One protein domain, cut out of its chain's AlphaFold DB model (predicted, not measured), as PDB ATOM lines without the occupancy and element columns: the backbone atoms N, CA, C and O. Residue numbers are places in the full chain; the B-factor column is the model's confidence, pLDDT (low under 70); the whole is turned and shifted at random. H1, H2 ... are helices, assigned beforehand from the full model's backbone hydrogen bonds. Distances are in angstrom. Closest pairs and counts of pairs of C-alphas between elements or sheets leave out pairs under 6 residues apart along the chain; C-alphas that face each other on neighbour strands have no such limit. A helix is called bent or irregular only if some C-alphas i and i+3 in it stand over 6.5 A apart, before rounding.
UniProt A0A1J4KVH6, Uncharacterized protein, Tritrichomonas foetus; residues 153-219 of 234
ATOM      1  N   ARG A 153     146.328 141.787 188.940       95.25
ATOM      2  CA  ARG A 153     147.119 141.562 187.717       95.25
ATOM      3  C   ARG A 153     148.066 140.378 187.891       95.25
ATOM      4  O   ARG A 153     148.065 139.486 187.045       95.25
ATOM      5  N   ARG A 154     148.786 140.326 189.013       96.31
ATOM      6  CA  ARG A 154     149.735 139.248 189.328       96.31
ATOM      7  C   ARG A 154     149.056 137.888 189.481       96.31
ATOM      8  O   ARG A 154     149.544 136.916 188.923       96.31
ATOM      9  N   VAL A 155     147.899 137.818 190.145       95.88
ATOM     10  CA  VAL A 155     147.125 136.564 190.246       95.88
ATOM     11  C   VAL A 155     146.651 136.087 188.874       95.88
ATOM     12  O   VAL A 155     146.752 134.905 188.570       95.88
ATOM     13  N   VAL A 156     146.148 136.988 188.025       93.75
ATOM     14  CA  VAL A 156     145.693 136.628 186.671       93.75
ATOM     15  C   VAL A 156     146.855 136.134 185.805       93.75
ATOM     16  O   VAL A 156     146.669 135.175 185.061       93.75
ATOM     17  N   ALA A 157     148.046 136.725 185.950       94.19
ATOM     18  CA  ALA A 157     149.240 136.340 185.199       94.19
ATOM     19  C   ALA A 157     149.680 134.879 185.432       94.19
ATOM     20  O   ALA A 157     150.274 134.285 184.537       94.19
ATOM     21  N   ILE A 158     149.339 134.277 186.582       94.62
ATOM     22  CA  ILE A 158     149.647 132.867 186.892       94.62
ATOM     23  C   ILE A 158     148.968 131.914 185.898       94.62
ATOM     24  O   ILE A 158     149.543 130.916 185.478       94.62
ATOM     25  N   PHE A 159     147.728 132.213 185.507       89.38
ATOM     26  CA  PHE A 159     146.860 131.265 184.809       89.38
ATOM     27  C   PHE A 159     146.990 131.282 183.283       89.38
ATOM     28  O   PHE A 159     146.133 130.677 182.640       89.38
ATOM     29  N   THR A 160     148.021 131.928 182.713       79.00
ATOM     30  CA  THR A 160     148.326 132.173 181.274       79.00
ATOM     31  C   THR A 160     148.080 133.611 180.788       79.00
ATOM     32  O   THR A 160     147.401 134.408 181.427       79.00
ATOM     33  N   THR A 161     148.579 133.915 179.580       63.44
ATOM     34  CA  THR A 161     148.290 135.124 178.778       63.44
ATOM     35  C   THR A 161     146.833 135.240 178.311       63.44
ATOM     36  O   THR A 161     146.478 136.201 177.620       63.44
ATOM     37  N   LYS A 162     145.957 134.282 178.646       63.34
ATOM     38  CA  LYS A 162     144.542 134.360 178.272       63.34
ATOM     39  C   LYS A 162     143.879 135.554 178.958       63.34
ATOM     40  O   LYS A 162     144.024 135.782 180.154       63.34
ATOM     41  N   LYS A 163     143.069 136.287 178.189       66.56
ATOM     42  CA  LYS A 163     142.382 137.507 178.649       66.56
ATOM     43  C   LYS A 163     141.399 137.269 179.804       66.56
ATOM     44  O   LYS A 163     141.034 138.222 180.489       66.56
ATOM     45  N   THR A 164     140.949 136.031 180.021       79.62
ATOM     46  CA  THR A 164     139.915 135.702 181.011       79.62
ATOM     47  C   THR A 164     140.248 134.437 181.790       79.62
ATOM     48  O   THR A 164     140.476 133.382 181.202       79.62
ATOM     49  N   VAL A 165     140.185 134.533 183.120       88.19
ATOM     50  CA  VAL A 165     140.389 133.418 184.051       88.19
ATOM     51  C   VAL A 165     139.074 133.111 184.763       88.19
ATOM     52  O   VAL A 165     138.386 134.012 185.251       88.19
ATOM     53  N   CYS A 166     138.715 131.829 184.837       91.06
ATOM     54  CA  CYS A 166     137.525 131.378 185.550       91.06
ATOM     55  C   CYS A 166     137.651 131.649 187.055       91.06
ATOM     56  O   CYS A 166     138.595 131.200 187.696       91.06
ATOM     57  N   LYS A 167     136.648 132.305 187.655       92.56
ATOM     58  CA  LYS A 167     136.638 132.599 189.104       92.56
ATOM     59  C   LYS A 167     136.768 131.343 189.967       92.56
ATOM     60  O   LYS A 167     137.473 131.374 190.965       92.56
ATOM     61  N   LYS A 168     136.108 130.249 189.566       93.00
ATOM     62  CA  LYS A 168     136.177 128.952 190.259       93.00
ATOM     63  C   LYS A 168     137.617 128.455 190.383       93.00
ATOM     64  O   LYS A 168     138.026 128.076 191.465       93.00
ATOM     65  N   LEU A 169     138.394 128.573 189.307       93.25
ATOM     66  CA  LEU A 169     139.796 128.165 189.280       93.25
ATOM     67  C   LEU A 169     140.632 128.950 190.302       93.25
ATOM     68  O   LEU A 169     141.414 128.360 191.039       93.25
ATOM     69  N   ILE A 170     140.422 130.269 190.384       95.25
ATOM     70  CA  ILE A 170     141.098 131.133 191.365       95.25
ATOM     71  C   ILE A 170     140.736 130.705 192.791       95.25
ATOM     72  O   ILE A 170     141.621 130.582 193.632       95.25
ATOM     73  N   VAL A 171     139.449 130.457 193.054       96.00
ATOM     74  CA  VAL A 171     138.946 130.044 194.375       96.00
ATOM     75  C   VAL A 171     139.530 128.692 194.785       96.00
ATOM     76  O   VAL A 171     140.018 128.553 195.905       96.00
ATOM     77  N   ASP A 172     139.494 127.707 193.890       95.06
ATOM     78  CA  ASP A 172     139.964 126.351 194.170       95.06
ATOM     79  C   ASP A 172     141.474 126.336 194.413       95.06
ATOM     80  O   ASP A 172     141.936 125.726 195.379       95.06
ATOM     81  N   LEU A 173     142.238 127.061 193.589       96.00
ATOM     82  CA  LEU A 173     143.683 127.184 193.757       96.00
ATOM     83  C   LEU A 173     144.034 127.918 195.057       96.00
ATOM     84  O   LEU A 173     144.871 127.445 195.822       96.00
ATOM     85  N   PHE A 174     143.359 129.033 195.350       97.69
ATOM     86  CA  PHE A 174     143.578 129.769 196.591       97.69
ATOM     87  C   PHE A 174     143.264 128.913 197.820       97.69
ATOM     88  O   PHE A 174     144.059 128.887 198.748       97.69
ATOM     89  N   ASN A 175     142.154 128.170 197.832       96.94
ATOM     90  CA  ASN A 175     141.783 127.342 198.982       96.94
ATOM     91  C   ASN A 175     142.794 126.220 199.269       96.94
ATOM     92  O   ASN A 175     142.979 125.874 200.434       96.94
ATOM     93  N   ARG A 176     143.465 125.674 198.244       96.19
ATOM     94  CA  ARG A 176     144.562 124.702 198.433       96.19
ATOM     95  C   ARG A 176     145.782 125.339 199.092       96.19
ATOM     96  O   ARG A 176     146.430 124.726 199.934       96.19
ATOM     97  N   VAL A 177     146.083 126.571 198.702       97.56
ATOM     98  CA  VAL A 177     147.233 127.331 199.198       97.56
ATOM     99  C   VAL A 177     146.973 127.929 200.584       97.56
ATOM    100  O   VAL A 177     147.880 127.965 201.413       97.56
ATOM    101  N   ALA A 178     145.741 128.356 200.860       97.44
ATOM    102  CA  ALA A 178     145.341 128.982 202.117       97.44
ATOM    103  C   ALA A 178     145.634 128.077 203.319       97.44
ATOM    104  O   ALA A 178     146.195 128.544 204.306       97.44
ATOM    105  N   ASP A 179     145.357 126.775 203.184       94.69
ATOM    106  CA  ASP A 179     145.629 125.783 204.230       94.69
ATOM    107  C   ASP A 179     147.131 125.705 204.572       94.69
ATOM    108  O   ASP A 179     147.488 125.535 205.735       94.69
ATOM    109  N   ARG A 180     148.024 125.897 203.588       95.50
ATOM    110  CA  ARG A 180     149.486 125.868 203.797       95.50
ATOM    111  C   ARG A 180     150.030 127.166 204.389       95.50
ATOM    112  O   ARG A 180     150.994 127.132 205.145       95.50
ATOM    113  N   LEU A 181     149.424 128.298 204.039       96.75
ATOM    114  CA  LEU A 181     149.811 129.622 204.533       96.75
ATOM    115  C   LEU A 181     149.166 129.973 205.888       96.75
ATOM    116  O   LEU A 181     149.420 131.049 206.421       96.75
ATOM    117  N   GLY A 182     148.317 129.099 206.443       97.12
ATOM    118  CA  GLY A 182     147.563 129.381 207.669       97.12
ATOM    119  C   GLY A 182     146.500 130.471 207.487       97.12
ATOM    120  O   GLY A 182     146.119 131.141 208.447       97.12
ATOM    121  N   LEU A 183     146.032 130.670 206.253       97.12
ATOM    122  CA  LEU A 183     145.016 131.658 205.913       97.12
ATOM    123  C   LEU A 183     143.620 131.055 206.000       97.12
ATOM    124  O   LEU A 183     143.408 129.853 205.845       97.12
ATOM    125  N   LYS A 184     142.631 131.919 206.217       96.81
ATOM    126  CA  LYS A 184     141.233 131.495 206.166       96.81
ATOM    127  C   LYS A 184     140.872 131.108 204.732       96.81
ATOM    128  O   LYS A 184     141.253 131.781 203.776       96.81
ATOM    129  N   LYS A 185     140.085 130.039 204.588       96.62
ATOM    130  CA  LYS A 185     139.487 129.679 203.298       96.62
ATOM    131  C   LYS A 185     138.630 130.824 202.775       96.62
ATOM    132  O   LYS A 185     138.060 131.598 203.548       96.62
ATOM    133  N   MET A 186     138.533 130.908 201.454       95.88
ATOM    134  CA  MET A 186     137.796 131.969 200.787       95.88
ATOM    135  C   MET A 186     136.323 131.953 201.218       95.88
ATOM    136  O   MET A 186     135.643 130.926 201.138       95.88
ATOM    137  N   ALA A 187     135.831 133.102 201.678       95.62
ATOM    138  CA  ALA A 187     134.468 133.230 202.168       95.62
ATOM    139  C   ALA A 187     133.460 133.251 201.006       95.62
ATOM    140  O   ALA A 187     133.792 133.491 199.839       95.62
ATOM    141  N   ARG A 188     132.179 133.031 201.311       94.38
ATOM    142  CA  ARG A 188     131.119 133.019 200.288       94.38
ATOM    143  C   ARG A 188     130.964 134.385 199.612       94.38
ATOM    144  O   ARG A 188     130.588 134.470 198.441       94.38
ATOM    145  N   GLU A 189     131.246 135.449 200.346       92.50
ATOM    146  CA  GLU A 189     131.225 136.840 199.907       92.50
ATOM    147  C   GLU A 189     132.244 137.069 198.783       92.50
ATOM    148  O   GLU A 189     131.911 137.653 197.747       92.50
ATOM    149  N   HIS A 190     133.445 136.507 198.933       93.44
ATOM    150  CA  HIS A 190     134.511 136.546 197.931       93.44
ATOM    151  C   HIS A 190     134.128 135.780 196.662       93.44
ATOM    152  O   HIS A 190     134.391 136.244 195.553       93.44
ATOM    153  N   TYR A 191     133.419 134.655 196.798       91.06
ATOM    154  CA  TYR A 191     132.918 133.903 195.643       91.06
ATOM    155  C   TYR A 191     131.893 134.710 194.828       91.06
ATOM    156  O   TYR A 191     131.889 134.682 193.594       91.06
ATOM    157  N   ARG A 192     131.026 135.478 195.508       90.50
ATOM    158  CA  ARG A 192     130.055 136.373 194.850       90.50
ATOM    159  C   ARG A 192     130.741 137.536 194.137       90.50
ATOM    160  O   ARG A 192     130.289 137.946 193.066       90.50
ATOM    161  N   SER A 193     131.817 138.065 194.713       93.19
ATOM    162  CA  SER A 193     132.596 139.154 194.132       93.19
ATOM    163  C   SER A 193     134.078 138.983 194.446       93.19
ATOM    164  O   SER A 193     134.542 139.344 195.526       93.19
ATOM    165  N   ILE A 194     134.826 138.507 193.446       94.94
ATOM    166  CA  ILE A 194     136.275 138.282 193.533       94.94
ATOM    167  C   ILE A 194     137.058 139.563 193.865       94.94
ATOM    168  O   ILE A 194     138.193 139.498 194.306       94.94
ATOM    169  N   ASN A 195     136.457 140.745 193.704       95.69
ATOM    170  CA  ASN A 195     137.083 141.994 194.126       95.69
ATOM    171  C   ASN A 195     137.271 142.071 195.650       95.69
ATOM    172  O   ASN A 195     138.277 142.614 196.086       95.69
ATOM    173  N   HIS A 196     136.366 141.491 196.450       96.12
ATOM    174  CA  HIS A 196     136.543 141.439 197.909       96.12
ATOM    175  C   HIS A 196     137.729 140.563 198.312       96.12
ATOM    176  O   HIS A 196     138.400 140.858 199.287       96.12
ATOM    177  N   PHE A 197     138.037 139.527 197.529       96.94
ATOM    178  CA  PHE A 197     139.245 138.739 197.752       96.94
ATOM    179  C   PHE A 197     140.511 139.607 197.631       96.94
ATOM    180  O   PHE A 197     141.374 139.555 198.498       96.94
ATOM    181  N   TYR A 198     140.609 140.462 196.611       97.44
ATOM    182  CA  TYR A 198     141.777 141.341 196.467       97.44
ATOM    183  C   TYR A 198     141.838 142.449 197.523       97.44
ATOM    184  O   TYR A 198     142.926 142.947 197.790       97.44
ATOM    185  N   LEU A 199     140.697 142.839 198.099       97.06
ATOM    186  CA  LEU A 199     140.642 143.779 199.219       97.06
ATOM    187  C   LEU A 199     141.202 143.148 200.495       97.06
ATOM    188  O   LEU A 199     142.114 143.706 201.095       97.06
ATOM    189  N   ASP A 200     140.681 141.980 200.870       97.25
ATOM    190  CA  ASP A 200     140.941 141.374 202.180       97.25
ATOM    191  C   ASP A 200     142.342 140.757 202.292       97.25
ATOM    192  O   ASP A 200     142.868 140.621 203.391       97.25
ATOM    193  N   TYR A 201     142.948 140.380 201.163       97.62
ATOM    194  CA  TYR A 201     144.232 139.674 201.130       97.62
ATOM    195  C   TYR A 201     145.385 140.502 200.546       97.62
ATOM    196  O   TYR A 201     146.430 139.947 200.205       97.62
ATOM    197  N   VAL A 202     145.222 141.824 200.420       97.75
ATOM    198  CA  VAL A 202     146.257 142.694 199.831       97.75
ATOM    199  C   VAL A 202     147.569 142.663 200.624       97.75
ATOM    200  O   VAL A 202     148.639 142.624 200.020       97.75
ATOM    201  N   ASP A 203     147.494 142.577 201.953       98.12
ATOM    202  CA  ASP A 203     148.666 142.580 202.842       98.12
ATOM    203  C   ASP A 203     149.535 141.321 202.682       98.12
ATOM    204  O   ASP A 203     150.716 141.311 203.018       98.12
ATOM    205  N   GLN A 204     148.953 140.247 202.145       98.12
ATOM    206  CA  GLN A 204     149.604 138.952 201.937       98.12
ATOM    207  C   GLN A 204     149.759 138.622 200.449       98.12
ATOM    208  O   GLN A 204     150.045 137.475 200.090       98.12
ATOM    209  N   ALA A 205     149.583 139.621 199.576       97.75
ATOM    210  CA  ALA A 205     149.543 139.445 198.130       97.75
ATOM    211  C   ALA A 205     150.758 138.672 197.600       97.75
ATOM    212  O   ALA A 205     150.598 137.733 196.824       97.75
ATOM    213  N   ASP A 206     151.964 139.017 198.051       98.19
ATOM    214  CA  ASP A 206     153.203 138.413 197.552       98.19
ATOM    215  C   ASP A 206     153.319 136.927 197.909       98.19
ATOM    216  O   ASP A 206     153.727 136.111 197.079       98.19
ATOM    217  N   GLN A 207     152.921 136.561 199.131       98.25
ATOM    218  CA  GLN A 207     152.950 135.176 199.603       98.25
ATOM    219  C   GLN A 207     151.914 134.332 198.860       98.25
ATOM    220  O   GLN A 207     152.222 133.232 198.396       98.25
ATOM    221  N   ILE A 208     150.707 134.878 198.688       98.25
ATOM    222  CA  ILE A 208     149.610 134.217 197.981       98.25
ATOM    223  C   ILE A 208     149.969 134.007 196.510       98.25
ATOM    224  O   ILE A 208     149.832 132.891 196.017       98.25
ATOM    225  N   VAL A 209     150.466 135.038 195.815       97.94
ATOM    226  CA  VAL A 209     150.859 134.936 194.397       97.94
ATOM    227  C   VAL A 209     151.932 133.867 194.212       97.94
ATOM    228  O   VAL A 209     151.781 133.001 193.352       97.94
ATOM    229  N   ARG A 210     152.986 133.887 195.037       98.00
ATOM    230  CA  ARG A 210     154.083 132.916 194.944       98.00
ATOM    231  C   ARG A 210     153.595 131.484 195.159       98.00
ATOM    232  O   ARG A 210     153.956 130.589 194.401       98.00
ATOM    233  N   ALA A 211     152.760 131.270 196.171       98.06
ATOM    234  CA  ALA A 211     152.273 129.939 196.498       98.06
ATOM    235  C   ALA A 211     151.210 129.432 195.504       98.06
ATOM    236  O   ALA A 211     151.207 128.248 195.173       98.06
ATOM    237  N   MET A 212     150.358 130.313 194.965       97.50
ATOM    238  CA  MET A 212     149.439 129.967 193.873       97.50
ATOM    239  C   MET A 212     150.195 129.607 192.592       97.50
ATOM    240  O   MET A 212     149.814 128.641 191.938       97.50
ATOM    241  N   ALA A 213     151.267 130.326 192.251       96.56
ATOM    242  CA  ALA A 213     152.096 130.001 191.090       96.56
ATOM    243  C   ALA A 213     152.708 128.597 191.210       96.56
ATOM    244  O   ALA A 213     152.514 127.769 190.322       96.56
ATOM    245  N   ALA A 214     153.333 128.296 192.352       96.25
ATOM    246  CA  ALA A 214     153.907 126.977 192.613       96.25
ATOM    247  C   ALA A 214     152.853 125.853 192.550       96.25
ATOM    248  O   ALA A 214     153.072 124.816 191.929       96.25
ATOM    249  N   GLU A 215     151.676 126.054 193.153       95.88
ATOM    250  CA  GLU A 215     150.606 125.049 193.136       95.88
ATOM    251  C   GLU A 215     150.017 124.841 191.730       95.88
ATOM    252  O   GLU A 215     149.619 123.730 191.371       95.88
ATOM    253  N   PHE A 216     149.977 125.895 190.911       94.31
ATOM    254  CA  PHE A 216     149.514 125.813 189.529       94.31
ATOM    255  C   PHE A 216     150.477 125.003 188.647       94.31
ATOM    256  O   PHE A 216     150.027 124.161 187.869       94.31
ATOM    257  N   GLU A 217     151.788 125.190 188.810       92.88
ATOM    258  CA  GLU A 217     152.814 124.400 188.114       92.88
ATOM    259  C   GLU A 217     152.732 122.906 188.463       92.88
ATOM    260  O   GLU A 217     152.808 122.054 187.573       92.88
ATOM    261  N   LEU A 218     152.477 122.580 189.736       91.69
ATOM    262  CA  LEU A 218     152.260 121.200 190.187       91.69
ATOM    263  C   LEU A 218     151.011 120.565 189.561       91.69
ATOM    264  O   LEU A 218     151.013 119.384 189.212       91.69
ATOM    265  N   CYS A 219     149.935 121.336 189.397       87.75
ATOM    266  CA  CYS A 219     148.721 120.833 188.756       87.75
ATOM    267  C   CYS A 219     148.938 120.545 187.264       87.75
ATOM    268  O   CYS A 219     148.416 119.552 186.759       87.75
TER     269      CYS A 219
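AT A GLANCE: This is residues 153 to 219 of the 234 residues of an uncharacterized protein of Tritrichomonas foetus (UniProt A0A1J4KVH6). A long kinked helix, H5, and a second helix, H2, cross about perpendicular, and the short H1 packs side by side with the later part of H5. The small helices H3 and H4 form a corner near the first part of H2, and from it the chain turns tightly into H5. The printed part has 67 residues, with five named helices in the order H1, H2, H3, H4, H5 and no named strand; the class is all helix. The whole is compact, with a radius of gyration of the C-alphas of 11.0 A, and rounded, spanning 26 by 24 by 19 A.

IN THESE COORDINATES: H5 is the longest helix, residues 202 to 219, 24.6 A from first to last C-alpha; it begins at C-alpha 202 (146.257, 142.694, 199.831) and ends at C-alpha 219 (148.721, 120.833, 188.756). It has a kink of 36 degrees near residue 209, and it is irregular: C-alphas 203 and 206 are 8.1 A apart. H2 holds residues 167 to 181 and is 20.5 A long. H1, residues 153 to 158, begins at C-alpha 153 (147.119, 141.562, 187.717) and is 9.1 A long. H4, residues 194 to 200, is 10.3 A long, and H3, residues 188 to 192, is 6.5 A long.

HOW THE PARTS SIT: H5 touches H2 about perpendicular, at 77 degrees; their closest C-alphas, those of Val 177 and Ala 211, are 6.3 A apart. H2 touches H5 with residues 173 to 178 alone, and H5 touches H2 with residues 208 to 216 alone. H1 touches H5 at residues 209 to 216 alone, the same way at a shallow tilt of 17 degrees; the closest C-alphas, of Ile 158 and Ala 213, are 5.6 A apart. H1 and H2 are only just apart, at 8.2 A. H2 is close to H4 but not clearly touching it; the closest C-alphas, of Lys 167 and Ile 194, are 7.2 A apart. H2 is also close to H3 but not clearly touching it; the closest C-alphas, of Val 171 and Tyr 191, are 7.3 A apart. H3 and H4 only just touch, with 3 pairs of C-alphas within 8 A, and touch only at the corner by their link; the closest C-alphas, of His 190 and Phe 197, are 5.2 A apart. H4 and H5 meet only through their link. H1 is apart from H3 and H4, and H3 is apart from H5. Every O i to N i+4 pair is within hydrogen-bond range in H3 and H4; the counts are 1 of 2 in H1, 9 of 11 in H2 and 12 of 14 in H5.

THE WHOLE: The two C-alphas farthest apart, of Lys 163 and Gly 182, are 30.6 A apart. The printed part has no cut and no long link. The mean pLDDT of the printed part of this model is 93.5; residues 161 to 163 are under 70.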